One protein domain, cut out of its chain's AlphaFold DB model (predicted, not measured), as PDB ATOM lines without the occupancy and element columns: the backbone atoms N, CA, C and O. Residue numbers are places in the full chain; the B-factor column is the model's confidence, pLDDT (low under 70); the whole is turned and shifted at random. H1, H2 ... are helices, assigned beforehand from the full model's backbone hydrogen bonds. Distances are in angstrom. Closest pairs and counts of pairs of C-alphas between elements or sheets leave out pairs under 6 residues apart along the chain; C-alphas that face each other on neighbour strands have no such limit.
ATOM      1  N   ASN A 725     -29.651   2.163  34.373       74.50
ATOM      2  CA  ASN A 725     -28.271   2.651  34.419       74.50
ATOM      3  C   ASN A 725     -27.885   3.054  35.849       74.50
ATOM      4  O   ASN A 725     -28.752   3.330  36.676       74.50
ATOM      5  N   ALA A 726     -26.579   3.150  36.111       75.12
ATOM      6  CA  ALA A 726     -26.062   3.673  37.374       75.12
ATOM      7  C   ALA A 726     -26.561   5.106  37.658       75.12
ATOM      8  O   ALA A 726     -26.753   5.907  36.739       75.12
ATOM      9  N   THR A 727     -26.741   5.441  38.936       79.25
ATOM     10  CA  THR A 727     -27.309   6.719  39.396       79.25
ATOM     11  C   THR A 727     -26.395   7.409  40.407       79.25
ATOM     12  O   THR A 727     -25.629   6.768  41.115       79.25
ATOM     13  N   SER A 728     -26.454   8.743  40.489       76.00
ATOM     14  CA  SER A 728     -25.542   9.546  41.324       76.00
ATOM     15  C   SER A 728     -26.133  10.017  42.658       76.00
ATOM     16  O   SER A 728     -25.417  10.603  43.469       76.00
ATOM     17  N   SER A 729     -27.427   9.789  42.917       84.56
ATOM     18  CA  SER A 729     -28.069  10.184  44.175       84.56
ATOM     19  C   SER A 729     -29.253   9.292  44.548       84.56
ATOM     20  O   SER A 729     -29.940   8.750  43.685       84.56
ATOM     21  N   LEU A 730     -29.541   9.209  45.850       85.12
ATOM     22  CA  LEU A 730     -30.663   8.443  46.402       85.12
ATOM     23  C   LEU A 730     -32.027   8.847  45.805       85.12
ATOM     24  O   LEU A 730     -32.854   7.983  45.518       85.12
ATOM     25  N   LEU A 731     -32.264  10.148  45.593       84.94
ATOM     26  CA  LEU A 731     -33.522  10.637  45.021       84.94
ATOM     27  C   LEU A 731     -33.645  10.290  43.528       84.94
ATOM     28  O   LEU A 731     -34.730   9.926  43.082       84.94
ATOM     29  N   ALA A 732     -32.539  10.344  42.776       86.00
ATOM     30  CA  ALA A 732     -32.506   9.895  41.385       86.00
ATOM     31  C   ALA A 732     -32.732   8.376  41.279       86.00
ATOM     32  O   ALA A 732     -33.537   7.945  40.459       86.00
ATOM     33  N   ALA A 733     -32.106   7.570  42.147       88.44
ATOM     34  CA  ALA A 733     -32.317   6.121  42.207       88.44
ATOM     35  C   ALA A 733     -33.791   5.767  42.484       88.44
ATOM     36  O   ALA A 733     -34.399   4.979  41.759       88.44
ATOM     37  N   ALA A 734     -34.405   6.419  43.480       89.06
ATOM     38  CA  ALA A 734     -35.823   6.246  43.801       89.06
ATOM     39  C   ALA A 734     -36.745   6.685  42.647       89.06
ATOM     40  O   ALA A 734     -37.726   6.002  42.348       89.06
ATOM     41  N   TYR A 735     -36.422   7.794  41.971       88.44
ATOM     42  CA  TYR A 735     -37.162   8.262  40.800       88.44
ATOM     43  C   TYR A 735     -37.066   7.280  39.621       88.44
ATOM     44  O   TYR A 735     -38.094   6.966  39.019       88.44
ATOM     45  N   CYS A 736     -35.871   6.753  39.328       87.88
ATOM     46  CA  CYS A 736     -35.654   5.784  38.252       87.88
ATOM     47  C   CYS A 736     -36.494   4.522  38.470       87.88
ATOM     48  O   CYS A 736     -37.322   4.211  37.613       87.88
ATOM     49  N   VAL A 737     -36.384   3.894  39.648       90.06
ATOM     50  CA  VAL A 737     -37.167   2.704  40.023       90.06
ATOM     51  C   VAL A 737     -38.673   2.979  39.975       90.06
ATOM     52  O   VAL A 737     -39.421   2.190  39.404       90.06
ATOM     53  N   CYS A 738     -39.141   4.112  40.513       90.00
ATOM     54  CA  CYS A 738     -40.562   4.481  40.493       90.00
ATOM     55  C   CYS A 738     -41.101   4.630  39.059       90.00
ATOM     56  O   CYS A 738     -42.133   4.056  38.709       90.00
ATOM     57  N   ARG A 739     -40.365   5.336  38.193       88.44
ATOM     58  CA  ARG A 739     -40.669   5.489  36.763       88.44
ATOM     59  C   ARG A 739     -40.678   4.136  36.034       88.44
ATOM     60  O   ARG A 739     -41.582   3.893  35.235       88.44
ATOM     61  N   SER A 740     -39.712   3.260  36.318       90.25
ATOM     62  CA  SER A 740     -39.631   1.912  35.743       90.25
ATOM     63  C   SER A 740     -40.829   1.039  36.173       90.25
ATOM     64  O   SER A 740     -41.453   0.393  35.331       90.25
ATOM     65  N   ILE A 741     -41.242   1.104  37.448       91.69
ATOM     66  CA  ILE A 741     -42.461   0.448  37.963       91.69
ATOM     67  C   ILE A 741     -43.717   0.978  37.261       91.69
ATOM     68  O   ILE A 741     -44.514   0.183  36.766       91.69
ATOM     69  N   LEU A 742     -43.893   2.302  37.167       90.81
ATOM     70  CA  LEU A 742     -45.062   2.915  36.521       90.81
ATOM     71  C   LEU A 742     -45.202   2.495  35.050       90.81
ATOM     72  O   LEU A 742     -46.309   2.203  34.598       90.81
ATOM     73  N   ALA A 743     -44.087   2.402  34.318       89.94
ATOM     74  CA  ALA A 743     -44.073   1.910  32.943       89.94
ATOM     75  C   ALA A 743     -44.503   0.434  32.840       89.94
ATOM     76  O   ALA A 743     -45.292   0.085  31.960       89.94
ATOM     77  N   VAL A 744     -44.053  -0.427  33.761       90.56
ATOM     78  CA  VAL A 744     -44.493  -1.832  33.818       90.56
ATOM     79  C   VAL A 744     -45.972  -1.943  34.194       90.56
ATOM     80  O   VAL A 744     -46.689  -2.710  33.556       90.56
ATOM     81  N   CYS A 745     -46.470  -1.154  35.150       91.31
ATOM     82  CA  CYS A 745     -47.895  -1.122  35.500       91.31
ATOM     83  C   CYS A 745     -48.779  -0.682  34.321       91.31
ATOM     84  O   CYS A 745     -49.834  -1.273  34.095       91.31
ATOM     85  N   PHE A 746     -48.339   0.312  33.541       90.81
ATOM     86  CA  PHE A 746     -49.024   0.752  32.323       90.81
ATOM     87  C   PHE A 746     -49.073  -0.357  31.258       90.81
ATOM     88  O   PHE A 746     -50.148  -0.695  30.765       90.81
ATOM     89  N   LEU A 747     -47.929  -0.976  30.944       91.31
ATOM     90  CA  LEU A 747     -47.851  -2.062  29.957       91.31
ATOM     91  C   LEU A 747     -48.610  -3.325  30.399       91.31
ATOM     92  O   LEU A 747     -49.190  -4.012  29.559       91.31
ATOM     93  N   TYR A 748     -48.663  -3.613  31.704       91.69
ATOM     94  CA  TYR A 748     -49.399  -4.752  32.259       91.69
ATOM     95  C   TYR A 748     -50.904  -4.687  31.958       91.69
ATOM     96  O   TYR A 748     -51.512  -5.722  31.696       91.69
ATOM     97  N   GLY A 749     -51.502  -3.489  31.913       90.19
ATOM     98  CA  GLY A 749     -52.905  -3.320  31.521       90.19
ATOM     99  C   GLY A 749     -53.189  -3.816  30.097       90.19
ATOM    100  O   GLY A 749     -54.148  -4.554  29.876       90.19
ATOM    101  N   PHE A 750     -52.312  -3.487  29.143       89.94
ATOM    102  CA  PHE A 750     -52.425  -3.966  27.760       89.94
ATOM    103  C   PHE A 750     -52.102  -5.461  27.633       89.94
ATOM    104  O   PHE A 750     -52.795  -6.161  26.898       89.94
ATOM    105  N   ALA A 751     -51.125  -5.976  28.389       89.44
ATOM    106  CA  ALA A 751     -50.825  -7.409  28.436       89.44
ATOM    107  C   ALA A 751     -52.006  -8.237  28.977       89.44
ATOM    108  O   ALA A 751     -52.355  -9.273  28.416       89.44
ATOM    109  N   PHE A 752     -52.660  -7.765  30.043       89.88
ATOM    110  CA  PHE A 752     -53.846  -8.410  30.606       89.88
ATOM    111  C   PHE A 752     -55.043  -8.348  29.644       89.88
ATOM    112  O   PHE A 752     -55.746  -9.344  29.473       89.88
ATOM    113  N   GLY A 753     -55.240  -7.213  28.963       87.06
ATOM    114  CA  GLY A 753     -56.244  -7.075  27.904       87.06
ATOM    115  C   GLY A 753     -56.015  -8.055  26.748       87.06
ATOM    116  O   GLY A 753     -56.944  -8.749  26.349       87.06
ATOM    117  N   ALA A 754     -54.772  -8.184  26.278       86.25
ATOM    118  CA  ALA A 754     -54.376  -9.129  25.233       86.25
ATOM    119  C   ALA A 754     -54.652 -10.597  25.603       86.25
ATOM    120  O   ALA A 754     -55.129 -11.362  24.770       86.25
ATOM    121  N   LEU A 755     -54.405 -10.985  26.858       84.88
ATOM    122  CA  LEU A 755     -54.707 -12.331  27.371       84.88
ATOM    123  C   LEU A 755     -56.206 -12.572  27.625       84.88
ATOM    124  O   LEU A 755     -56.617 -13.719  27.791       84.88
ATOM    125  N   SER A 756     -57.012 -11.508  27.662       84.25
ATOM    126  CA  SER A 756     -58.473 -11.557  27.822       84.25
ATOM    127  C   SER A 756     -59.224 -11.510  26.480       84.25
ATOM    128  O   SER A 756     -60.442 -11.682  26.448       84.25
ATOM    129  N   GLU A 757     -58.519 -11.259  25.373       81.69
ATOM    130  CA  GLU A 757     -59.073 -11.200  24.019       81.69
ATOM    131  C   GLU A 757     -59.374 -12.633  23.519       81.69
ATOM    132  O   GLU A 757     -58.498 -13.501  23.588       81.69
ATOM    133  N   PRO A 758     -60.597 -12.939  23.035       73.56
ATOM    134  CA  PRO A 758     -60.930 -14.282  22.557       73.56
ATOM    135  C   PRO A 758     -60.071 -14.673  21.344       73.56
ATOM    136  O   PRO A 758     -59.640 -13.811  20.580       73.56
ATOM    137  N   LYS A 759     -59.854 -15.984  21.149       60.50
ATOM    138  CA  LYS A 759     -58.966 -16.578  20.122       60.50
ATOM    139  C   LYS A 759     -59.471 -16.422  18.670       60.50
ATOM    140  O   LYS A 759     -59.647 -17.411  17.963       60.50
ATOM    141  N   ASN A 760     -59.702 -15.192  18.221       55.53
ATOM    142  CA  ASN A 760     -59.850 -14.848  16.808       55.53
ATOM    143  C   ASN A 760     -58.480 -14.547  16.181       55.53
ATOM    144  O   ASN A 760     -57.514 -14.234  16.869       55.53
ATOM    145  N   SER A 761     -58.402 -14.613  14.852       54.09
ATOM    146  CA  SER A 761     -57.154 -14.591  14.066       54.09
ATOM    147  C   SER A 761     -56.352 -13.277  14.078       54.09
ATOM    148  O   SER A 761     -55.341 -13.182  13.385       54.09
ATOM    149  N   GLN A 762     -56.773 -12.264  14.841       63.12
ATOM    150  CA  GLN A 762     -56.074 -10.985  14.994       63.12
ATOM    151  C   GLN A 762     -56.179 -10.504  16.447       63.12
ATOM    152  O   GLN A 762     -57.175  -9.897  16.832       63.12
ATOM    153  N   HIS A 763     -55.140 -10.751  17.249       78.38
ATOM    154  CA  HIS A 763     -55.029 -10.196  18.599       78.38
ATOM    155  C   HIS A 763     -54.597  -8.722  18.525       78.38
ATOM    156  O   HIS A 763     -53.402  -8.395  18.460       78.38
ATOM    157  N   ILE A 764     -55.574  -7.813  18.476       85.50
ATOM    158  CA  ILE A 764     -55.330  -6.376  18.306       85.50
ATOM    159  C   ILE A 764     -54.724  -5.802  19.588       85.50
ATOM    160  O   ILE A 764     -53.762  -5.033  19.516       85.50
ATOM    161  N   LEU A 765     -55.207  -6.220  20.763       86.69
ATOM    162  CA  LEU A 765     -54.663  -5.762  22.045       86.69
ATOM    163  C   LEU A 765     -53.226  -6.252  22.260       86.69
ATOM    164  O   LEU A 765     -52.396  -5.497  22.766       86.69
ATOM    165  N   PHE A 766     -52.895  -7.463  21.797       86.06
ATOM    166  CA  PHE A 766     -51.515  -7.966  21.806       86.06
ATOM    167  C   PHE A 766     -50.607  -7.158  20.868       86.06
ATOM    168  O   PHE A 766     -49.507  -6.760  21.251       86.06
ATOM    169  N   SER A 767     -51.093  -6.822  19.672       88.06
ATOM    170  CA  SER A 767     -50.353  -5.992  18.712       88.06
ATOM    171  C   SER A 767     -50.092  -4.576  19.256       88.06
ATOM    172  O   SER A 767     -48.990  -4.042  19.100       88.06
ATOM    173  N   ILE A 768     -51.076  -3.979  19.946       90.50
ATOM    174  CA  ILE A 768     -50.930  -2.694  20.654       90.50
ATOM    175  C   ILE A 768     -49.914  -2.819  21.795       90.50
ATOM    176  O   ILE A 768     -49.035  -1.965  21.912       90.50
ATOM    177  N   PHE A 769     -49.988  -3.882  22.602       91.25
ATOM    178  CA  PHE A 769     -49.019  -4.161  23.664       91.25
ATOM    179  C   PHE A 769     -47.584  -4.232  23.118       91.25
ATOM    180  O   PHE A 769     -46.713  -3.539  23.638       91.25
ATOM    181  N   CYS A 770     -47.341  -4.973  22.033       88.38
ATOM    182  CA  CYS A 770     -46.027  -5.059  21.388       88.38
ATOM    183  C   CYS A 770     -45.521  -3.689  20.895       88.38
ATOM    184  O   CYS A 770     -44.369  -3.326  21.147       88.38
ATOM    185  N   GLY A 771     -46.383  -2.889  20.253       89.44
ATOM    186  CA  GLY A 771     -46.043  -1.530  19.811       89.44
ATOM    187  C   GLY A 771     -45.698  -0.583  20.967       89.44
ATOM    188  O   GLY A 771     -44.683   0.120  20.927       89.44
ATOM    189  N   LEU A 772     -46.508  -0.592  22.030       91.12
ATOM    190  CA  LEU A 772     -46.286   0.223  23.225       91.12
ATOM    191  C   LEU A 772     -45.070  -0.237  24.034       91.12
ATOM    192  O   LEU A 772     -44.375   0.614  24.584       91.12
ATOM    193  N   LEU A 773     -44.777  -1.538  24.087       90.69
ATOM    194  CA  LEU A 773     -43.628  -2.099  24.802       90.69
ATOM    195  C   LEU A 773     -42.310  -1.591  24.210       90.69
ATOM    196  O   LEU A 773     -41.489  -1.047  24.947       90.69
ATOM    197  N   VAL A 774     -42.123  -1.688  22.888       88.88
ATOM    198  CA  VAL A 774     -40.887  -1.216  22.233       88.88
ATOM    199  C   VAL A 774     -40.762   0.310  22.319       88.88
ATOM    200  O   VAL A 774     -39.684   0.831  22.606       88.88
ATOM    201  N   SER A 775     -41.870   1.036  22.145       89.88
ATOM    202  CA  SER A 775     -41.907   2.499  22.280       89.88
ATOM    203  C   SER A 775     -41.551   2.964  23.700       89.88
ATOM    204  O   SER A 775     -40.736   3.869  23.888       89.88
ATOM    205  N   THR A 776     -42.087   2.281  24.714       87.31
ATOM    206  CA  THR A 776     -41.855   2.591  26.128       87.31
ATOM    207  C   THR A 776     -40.440   2.198  26.553       87.31
ATOM    208  O   THR A 776     -39.804   2.958  27.276       87.31
ATOM    209  N   ALA A 777     -39.893   1.084  26.055       87.50
ATOM    210  CA  ALA A 777     -38.488   0.721  26.249       87.50
ATOM    211  C   ALA A 777     -37.532   1.765  25.636       87.50
ATOM    212  O   ALA A 777     -36.596   2.213  26.303       87.50
ATOM    213  N   TYR A 778     -37.804   2.232  24.408       84.56
ATOM    214  CA  TYR A 778     -37.039   3.321  23.792       84.56
ATOM    215  C   TYR A 778     -37.118   4.610  24.630       84.56
ATOM    216  O   TYR A 778     -36.079   5.208  24.920       84.56
ATOM    217  N   HIS A 779     -38.312   5.000  25.096       85.00
ATOM    218  CA  HIS A 779     -38.485   6.152  25.987       85.00
ATOM    219  C   HIS A 779     -37.681   5.998  27.290       85.00
ATOM    220  O   HIS A 779     -36.874   6.868  27.625       85.00
ATOM    221  N   LEU A 780     -37.839   4.866  27.989       82.69
ATOM    222  CA  LEU A 780     -37.144   4.547  29.240       82.69
ATOM    223  C   LEU A 780     -35.618   4.616  29.091       82.69
ATOM    224  O   LEU A 780     -34.953   5.118  29.998       82.69
ATOM    225  N   SER A 781     -35.069   4.183  27.951       81.00
ATOM    226  CA  SER A 781     -33.626   4.243  27.670       81.00
ATOM    227  C   SER A 781     -33.072   5.667  27.492       81.00
ATOM    228  O   SER A 781     -31.859   5.868  27.558       81.00
ATOM    229  N   ARG A 782     -33.940   6.667  27.261       76.25
ATOM    230  CA  ARG A 782     -33.551   8.053  26.940       76.25
ATOM    231  C   ARG A 782     -34.037   9.108  27.929       76.25
ATOM    232  O   ARG A 782     -33.586  10.251  27.810       76.25
ATOM    233  N   CYS A 783     -34.877   8.773  28.911       75.44
ATOM    234  CA  CYS A 783     -35.154   9.670  30.037       75.44
ATOM    235  C   CYS A 783     -33.856  10.052  30.773       75.44
ATOM    236  O   CYS A 783     -32.907   9.272  30.823       75.44
ATOM    237  N   ALA A 784     -33.836  11.226  31.405       73.88
ATOM    238  CA  ALA A 784     -32.841  11.526  32.431       73.88
ATOM    239  C   ALA A 784     -33.220  10.849  33.761       73.88
ATOM    240  O   ALA A 784     -34.404  10.684  34.057       73.88
ATOM    241  N   SER A 785     -32.216  10.523  34.577       73.19
ATOM    242  CA  SER A 785     -32.383  10.114  35.979       73.19
ATOM    243  C   SER A 785     -32.767  11.276  36.904       73.19
ATOM    244  O   SER A 785     -33.257  11.051  38.007       73.19
ATOM    245  N   ASP A 786     -32.547  12.518  36.460       73.88
ATOM    246  CA  ASP A 786     -32.804  13.731  37.233       73.88
ATOM    247  C   ASP A 786     -34.250  14.228  37.024       73.88
ATOM    248  O   ASP A 786     -34.572  14.743  35.945       73.88
ATOM    249  N   PRO A 787     -35.134  14.163  38.042       70.50
ATOM    250  CA  PRO A 787     -36.530  14.584  37.896       70.50
ATOM    251  C   PRO A 787     -36.681  16.093  37.652       70.50
ATOM    252  O   PRO A 787     -37.693  16.528  37.101       70.50
ATOM    253  N   SER A 788     -35.678  16.902  38.012       69.88
ATOM    254  CA  SER A 788     -35.698  18.370  37.937       69.88
ATOM    255  C   SER A 788     -36.018  18.919  36.543       69.88
ATOM    256  O   SER A 788     -36.713  19.926  36.430       69.88
ATOM    257  N   GLY A 789     -35.557  18.258  35.473       66.94
ATOM    258  CA  GLY A 789     -35.856  18.679  34.099       66.94
ATOM    259  C   GLY A 789     -37.345  18.562  33.765       66.94
ATOM    260  O   GLY A 789     -37.939  19.492  33.224       66.94
ATOM    261  N   ILE A 790     -37.966  17.446  34.159       68.56
ATOM    262  CA  ILE A 790     -39.398  17.189  33.958       68.56
ATOM    263  C   ILE A 790     -40.229  18.055  34.912       68.56
ATOM    264  O   ILE A 790     -41.213  18.651  34.490       68.56
ATOM    265  N   TRP A 791     -39.807  18.199  36.171       70.31
ATOM    266  CA  TRP A 791     -40.493  19.023  37.172       70.31
ATOM    267  C   TRP A 791     -40.548  20.504  36.783       70.31
ATOM    268  O   TRP A 791     -41.582  21.145  36.959       70.31
ATOM    269  N   ASN A 792     -39.481  21.042  36.186       67.75
ATOM    270  CA  ASN A 792     -39.483  22.407  35.659       67.75
ATOM    271  C   ASN A 792     -40.431  22.563  34.457       67.75
ATOM    272  O   ASN A 792     -41.142  23.560  34.386       67.75
ATOM    273  N   ILE A 793     -40.511  21.567  33.566       66.31
ATOM    274  CA  ILE A 793     -41.457  21.571  32.435       66.31
ATOM    275  C   ILE A 793     -42.912  21.480  32.927       66.31
ATOM    276  O   ILE A 793     -43.769  22.237  32.467       66.31
ATOM    277  N   VAL A 794     -43.186  20.616  33.913       70.94
ATOM    278  CA  VAL A 794     -44.494  20.530  34.582       70.94
ATOM    279  C   VAL A 794     -44.852  21.869  35.223       70.94
ATOM    280  O   VAL A 794     -45.953  22.353  34.993       70.94
ATOM    281  N   LYS A 795     -43.927  22.525  35.938       68.81
ATOM    282  CA  LYS A 795     -44.147  23.887  36.452       68.81
ATOM    283  C   LYS A 795     -44.517  24.861  35.333       68.81
ATOM    284  O   LYS A 795     -45.571  25.471  35.422       68.81
ATOM    285  N   THR A 796     -43.738  24.954  34.252       67.62
ATOM    286  CA  THR A 796     -44.018  25.916  33.164       67.62
ATOM    287  C   THR A 796     -45.350  25.702  32.437       67.62
ATOM    288  O   THR A 796     -45.854  26.646  31.839       67.62
ATOM    289  N   HIS A 797     -45.931  24.496  32.481       66.44
ATOM    290  CA  HIS A 797     -47.221  24.197  31.842       66.44
ATOM    291  C   HIS A 797     -48.417  24.133  32.805       66.44
ATOM    292  O   HIS A 797     -49.540  24.373  32.371       66.44
ATOM    293  N   LEU A 798     -48.198  23.804  34.081       69.12
ATOM    294  CA  LEU A 798     -49.253  23.625  35.087       69.12
ATOM    295  C   LEU A 798     -49.365  24.817  36.054       69.12
ATOM    296  O   LEU A 798     -50.419  25.034  36.642       69.12
ATOM    297  N   TRP A 799     -48.286  25.588  36.200       61.44
ATOM    298  CA  TRP A 799     -48.187  26.813  36.995       61.44
ATOM    299  C   TRP A 799     -47.449  27.898  36.183       61.44
ATOM    300  O   TRP A 799     -46.271  28.176  36.434       61.44
ATOM    301  N   PRO A 800     -48.109  28.521  35.184       47.56
ATOM    302  CA  PRO A 800     -47.581  29.745  34.588       47.56
ATOM    303  C   PRO A 800     -47.327  30.790  35.695       47.56
ATOM    304  O   PRO A 800     -48.158  30.906  36.603       47.56
ATOM    305  N   LEU A 863     -26.707  29.320  31.044       64.50
ATOM    306  CA  LEU A 863     -26.574  27.865  31.151       64.50
ATOM    307  C   LEU A 863     -27.878  27.146  31.561       64.50
ATOM    308  O   LEU A 863     -28.271  26.243  30.818       64.50
ATOM    309  N   PRO A 864     -28.601  27.514  32.645       69.88
ATOM    310  CA  PRO A 864     -29.894  26.906  32.977       69.88
ATOM    311  C   PRO A 864     -30.926  27.042  31.849       69.88
ATOM    312  O   PRO A 864     -31.624  26.073  31.550       69.88
ATOM    313  N   MET A 865     -30.981  28.193  31.169       65.62
ATOM    314  CA  MET A 865     -31.876  28.405  30.023       65.62
ATOM    315  C   MET A 865     -31.517  27.465  28.861       65.62
ATOM    316  O   MET A 865     -32.378  26.755  28.344       65.62
ATOM    317  N   LYS A 866     -30.230  27.387  28.489       73.31
ATOM    318  CA  LYS A 866     -29.741  26.464  27.449       73.31
ATOM    319  C   LYS A 866     -30.037  25.005  27.803       73.31
ATOM    320  O   LYS A 866     -30.506  24.269  26.941       73.31
ATOM    321  N   LEU A 867     -29.839  24.606  29.062       71.06
ATOM    322  CA  LEU A 867     -30.142  23.259  29.545       71.06
ATOM    323  C   LEU A 867     -31.637  22.931  29.393       71.06
ATOM    324  O   LEU A 867     -31.978  21.884  28.844       71.06
ATOM    325  N   GLN A 868     -32.529  23.838  29.810       70.44
ATOM    326  CA  GLN A 868     -33.979  23.676  29.655       70.44
ATOM    327  C   GLN A 868     -34.387  23.571  28.179       70.44
ATOM    328  O   GLN A 868     -35.109  22.642  27.814       70.44
ATOM    329  N   CYS A 869     -33.870  24.446  27.308       72.31
ATOM    330  CA  CYS A 869     -34.112  24.368  25.866       72.31
ATOM    331  C   CYS A 869     -33.649  23.027  25.270       72.31
ATOM    332  O   CYS A 869     -34.367  22.440  24.460       72.31
ATOM    333  N   THR A 870     -32.488  22.508  25.687       74.56
ATOM    334  CA  THR A 870     -31.972  21.207  25.233       74.56
ATOM    335  C   THR A 870     -32.817  20.034  25.739       74.56
ATOM    336  O   THR A 870     -33.126  19.136  24.956       74.56
ATOM    337  N   VAL A 871     -33.246  20.040  27.007       75.00
ATOM    338  CA  VAL A 871     -34.136  19.002  27.566       75.00
ATOM    339  C   VAL A 871     -35.501  19.019  26.873       75.00
ATOM    340  O   VAL A 871     -35.985  17.965  26.468       75.00
ATOM    341  N   HIS A 872     -36.092  20.194  26.651       75.31
ATOM    342  CA  HIS A 872     -37.358  20.332  25.928       75.31
ATOM    343  C   HIS A 872     -37.248  19.873  24.461       75.31
ATOM    344  O   HIS A 872     -38.090  19.110  23.987       75.31
ATOM    345  N   ALA A 873     -36.182  20.258  23.748       75.62
ATOM    346  CA  ALA A 873     -35.933  19.795  22.382       75.62
ATOM    347  C   ALA A 873     -35.740  18.269  22.310       75.62
ATOM    348  O   ALA A 873     -36.278  17.621  21.409       75.62
ATOM    349  N   ARG A 874     -35.028  17.683  23.285       77.44
ATOM    350  CA  ARG A 874     -34.849  16.230  23.419       77.44
ATOM    351  C   ARG A 874     -36.175  15.521  23.677       77.44
ATOM    352  O   ARG A 874     -36.497  14.615  22.921       77.44
ATOM    353  N   LEU A 875     -36.973  15.966  24.650       78.25
ATOM    354  CA  LEU A 875     -38.283  15.374  24.954       78.25
ATOM    355  C   LEU A 875     -39.251  15.466  23.766       78.25
ATOM    356  O   LEU A 875     -39.919  14.487  23.450       78.25
ATOM    357  N   LYS A 876     -39.275  16.595  23.042       79.75
ATOM    358  CA  LYS A 876     -40.066  16.736  21.810       79.75
ATOM    359  C   LYS A 876     -39.617  15.757  20.718       79.75
ATOM    360  O   LYS A 876     -40.462  15.159  20.057       79.75
ATOM    361  N   SER A 877     -38.307  15.585  20.533       84.38
ATOM    362  CA  SER A 877     -37.742  14.621  19.578       84.38
ATOM    363  C   SER A 877     -38.056  13.176  19.975       84.38
ATOM    364  O   SER A 877     -38.555  12.399  19.163       84.38
ATOM    365  N   ASP A 878     -37.823  12.830  21.241       83.81
ATOM    366  CA  ASP A 878     -38.023  11.483  21.758       83.81
ATOM    367  C   ASP A 878     -39.517  11.109  21.739       83.81
ATOM    368  O   ASP A 878     -39.829  10.006  21.307       83.81
ATOM    369  N   MET A 879     -40.446  12.027  22.045       82.81
ATOM    370  CA  MET A 879     -41.896  11.824  21.871       82.81
ATOM    371  C   MET A 879     -42.269  11.477  20.420       82.81
ATOM    372  O   MET A 879     -42.961  10.488  20.184       82.81
ATOM    373  N   ILE A 880     -41.785  12.251  19.439       85.94
ATOM    374  CA  ILE A 880     -42.058  12.007  18.011       85.94
ATOM    375  C   ILE A 880     -41.523  10.632  17.585       85.94
ATOM    376  O   ILE A 880     -42.213   9.888  16.886       85.94
ATOM    377  N   ILE A 881     -40.315  10.269  18.026       85.56
ATOM    378  CA  ILE A 881     -39.719   8.963  17.720       85.56
ATOM    379  C   ILE A 881     -40.509   7.836  18.403       85.56
ATOM    380  O   ILE A 881     -40.807   6.846  17.743       85.56
ATOM    381  N   CYS A 882     -40.929   7.996  19.663       87.56
ATOM    382  CA  CYS A 882     -41.757   7.017  20.377       87.56
ATOM    383  C   CYS A 882     -43.069   6.726  19.636       87.56
ATOM    384  O   CYS A 882     -43.424   5.558  19.470       87.56
ATOM    385  N   THR A 883     -43.775   7.753  19.148       88.19
ATOM    386  CA  THR A 883     -45.013   7.564  18.373       88.19
ATOM    387  C   THR A 883     -44.749   6.845  17.050       88.19
ATOM    388  O   THR A 883     -45.475   5.911  16.711       88.19
ATOM    389  N   LEU A 884     -43.694   7.222  16.316       90.75
ATOM    390  CA  LEU A 884     -43.323   6.553  15.063       90.75
ATOM    391  C   LEU A 884     -42.935   5.083  15.285       90.75
ATOM    392  O   LEU A 884     -43.361   4.228  14.513       90.75
ATOM    393  N   VAL A 885     -42.187   4.785  16.353       87.94
ATOM    394  CA  VAL A 885     -41.815   3.416  16.743       87.94
ATOM    395  C   VAL A 885     -43.048   2.598  17.127       87.94
ATOM    396  O   VAL A 885     -43.208   1.483  16.638       87.94
ATOM    397  N   ALA A 886     -43.959   3.156  17.933       89.00
ATOM    398  CA  ALA A 886     -45.189   2.469  18.331       89.00
ATOM    399  C   ALA A 886     -46.041   2.076  17.115       89.00
ATOM    400  O   ALA A 886     -46.414   0.913  16.975       89.00
ATOM    401  N   VAL A 887     -46.301   3.030  16.213       90.69
ATOM    402  CA  VAL A 887     -47.109   2.815  15.000       90.69
ATOM    403  C   VAL A 887     -46.433   1.834  14.039       90.69
ATOM    404  O   VAL A 887     -47.112   1.007  13.438       90.69
ATOM    405  N   PHE A 888     -45.105   1.883  13.902       87.19
ATOM    406  CA  PHE A 888     -44.370   0.982  13.016       87.19
ATOM    407  C   PHE A 888     -44.313  -0.454  13.558       87.19
ATOM    408  O   PHE A 888     -44.590  -1.388  12.811       87.19
ATOM    409  N   VAL A 889     -44.008  -0.648  14.846       86.12
ATOM    410  CA  VAL A 889     -43.987  -1.984  15.473       86.12
ATOM    411  C   VAL A 889     -45.388  -2.597  15.492       86.12
ATOM    412  O   VAL A 889     -45.536  -3.756  15.114       86.12
ATOM    413  N   PHE A 890     -46.420  -1.812  15.826       86.94
ATOM    414  CA  PHE A 890     -47.821  -2.212  15.663       86.94
ATOM    415  C   PHE A 890     -48.125  -2.608  14.210       86.94
ATOM    416  O   PHE A 890     -48.694  -3.665  13.964       86.94
ATOM    417  N   GLY A 891     -47.686  -1.803  13.237       85.75
ATOM    418  CA  GLY A 891     -47.882  -2.056  11.810       85.75
ATOM    419  C   GLY A 891     -47.243  -3.355  11.310       85.75
ATOM    420  O   GLY A 891     -47.878  -4.062  10.532       85.75
ATOM    421  N   ILE A 892     -46.035  -3.713  11.770       83.31
ATOM    422  CA  ILE A 892     -45.443  -5.024  11.443       83.31
ATOM    423  C   ILE A 892     -46.184  -6.143  12.185       83.31
ATOM    424  O   ILE A 892     -46.478  -7.165  11.570       83.31
ATOM    425  N   HIS A 893     -46.537  -5.968  13.462       81.88
ATOM    426  CA  HIS A 893     -47.231  -7.006  14.233       81.88
ATOM    427  C   HIS A 893     -48.636  -7.327  13.684       81.88
ATOM    428  O   HIS A 893     -49.051  -8.481  13.677       81.88
ATOM    429  N   CYS A 894     -49.344  -6.326  13.155       80.69
ATOM    430  CA  CYS A 894     -50.608  -6.499  12.434       80.69
ATOM    431  C   CYS A 894     -50.431  -6.968  10.976       80.69
ATOM    432  O   CYS A 894     -51.422  -7.235  10.297       80.69
ATOM    433  N   SER A 895     -49.198  -7.046  10.464       80.62
ATOM    434  CA  SER A 895     -48.922  -7.530   9.109       80.62
ATOM    435  C   SER A 895     -48.697  -9.041   9.092       80.62
ATOM    436  O   SER A 895     -48.072  -9.612   9.985       80.62
ATOM    437  N   THR A 896     -49.112  -9.695   8.010       69.81
ATOM    438  CA  THR A 896     -48.898 -11.135   7.796       69.81
ATOM    439  C   THR A 896     -47.431 -11.525   7.577       69.81
ATOM    440  O   THR A 896     -47.148 -12.704   7.397       69.81
ATOM    441  N   VAL A 897     -46.481 -10.579   7.629       69.00
ATOM    442  CA  VAL A 897     -45.041 -10.813   7.412       69.00
ATOM    443  C   VAL A 897     -44.480 -11.859   8.379       69.00
ATOM    444  O   VAL A 897     -43.724 -12.726   7.952       69.00
ATOM    445  N   PHE A 898     -44.872 -11.837   9.656       66.75
ATOM    446  CA  PHE A 898     -44.406 -12.841  10.621       66.75
ATOM    447  C   PHE A 898     -44.927 -14.253  10.313       66.75
ATOM    448  O   PHE A 898     -44.187 -15.214  10.485       66.75
ATOM    449  N   VAL A 899     -46.156 -14.374   9.798       66.94
ATOM    450  CA  VAL A 899     -46.757 -15.662   9.402       66.94
ATOM    451  C   VAL A 899     -46.163 -16.163   8.080       66.94
ATOM    452  O   VAL A 899     -45.901 -17.349   7.926       66.94
ATOM    453  N   ALA A 900     -45.904 -15.261   7.130       68.81
ATOM    454  CA  ALA A 900     -45.413 -15.593   5.793       68.81
ATOM    455  C   ALA A 900     -43.904 -15.909   5.722       68.81
ATOM    456  O   ALA A 900     -43.446 -16.388   4.686       68.81
ATOM    457  N   LEU A 901     -43.126 -15.602   6.769       67.81
ATOM    458  CA  LEU A 901     -41.680 -15.874   6.836       67.81
ATOM    459  C   LEU A 901     -41.294 -16.907   7.919       67.81
ATOM    460  O   LEU A 901     -40.110 -17.210   8.080       67.81
ATOM    461  N   GLN A 902     -42.251 -17.480   8.655       69.75
ATOM    462  CA  GLN A 902     -41.998 -18.691   9.445       69.75
ATOM    463  C   GLN A 902     -41.809 -19.902   8.504       69.75
ATOM    464  O   GLN A 902     -42.504 -19.983   7.492       69.75
TER     465      GLN A 902
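Overview. This is residues 725 to 800 and 863 to 902 of the 1008 residues of the protein "Pecanex-like protein" of Coptotermes formosanus (UniProt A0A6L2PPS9). Three long helices, H1, H2 and H4, stand side by side in a row with H2 in the middle, each running opposite ways to its neighbour in the row. H1 and H2 form a helical hairpin and H4 packs on the other side of H2; short H3 stands across H4, with residues 794 to 800 sticking out, and residues 896 to 902, which hold the small H5, stick out after H4. The printed part has 116 residues, with five named helices in the order H1, H2, H3, H4, H5 and no named strand, and its class is all helix. The whole is loose, with a radius of gyration of the C-alphas of 17.7 A, and elongated, spanning 54 by 30 by 26 A.

Along the chain. Begin at Asn 725 and go on to C-alpha 730 at (-30.663, 8.443, 46.402), where H1 starts; it covers residues 730 to 756 and is 39.0 A long from first to last C-alpha. Next find H2, residues 764 to 782, 27.5 A long, and then H3, residues 788 to 798, 14.8 A long. Past the cut, look for C-alpha 863 at (-26.574, 27.865, 31.151), the start of H4, which runs 43.9 A to C-alpha 893 at (-47.231, -7.006, 14.233). H5, residues 897 to 900, is 5.1 A long.

Arrangement. Look first at Ala 754 and Phe 766, whose C-alphas, 4.6 A apart, are the closest of H1 and H2. These two helices touch at a shallow tilt of 12 degrees, opposite ways. H2 also touches H4, and the closest C-alphas are those of Gly 771 and Ala 886, 4.3 A apart. Their tilt is shallow, 26 degrees, opposite ways. H1 and H4 are apart. H3 and H4 only just touch, with 3 pairs of C-alphas within 8 A, H4 using residues 868 to 872 alone; the closest C-alphas are those of Gly 789 and Val 871, 6.8 A apart, and the helices are about perpendicular at 86 degrees. H2 and H3 are apart. H4 and H5 are close but not clearly touching, the closest C-alphas being those of Ile 892 and Phe 898 at 7.9 A. In H2, H3 and H4 each O i to N i+4 pair is within hydrogen-bond range, in H1 21 of 23 are, and H5 is too short for such a pair.

Size, cuts and confidence. The two C-alphas farthest apart are those of Lys 759 and Leu 863, 56.1 A. Residues 801 to 862 are cut out, and C-alphas 800 and 863 lie 21.4 A apart across the cut. Of the links printed whole, H2 to H3 and H4 to H5 are tight and H1 to H2 is short. The mean pLDDT of the printed part is 79.9; 25 residues are under 70, among them 759 to 762, 795 to 800 and 896 to 902.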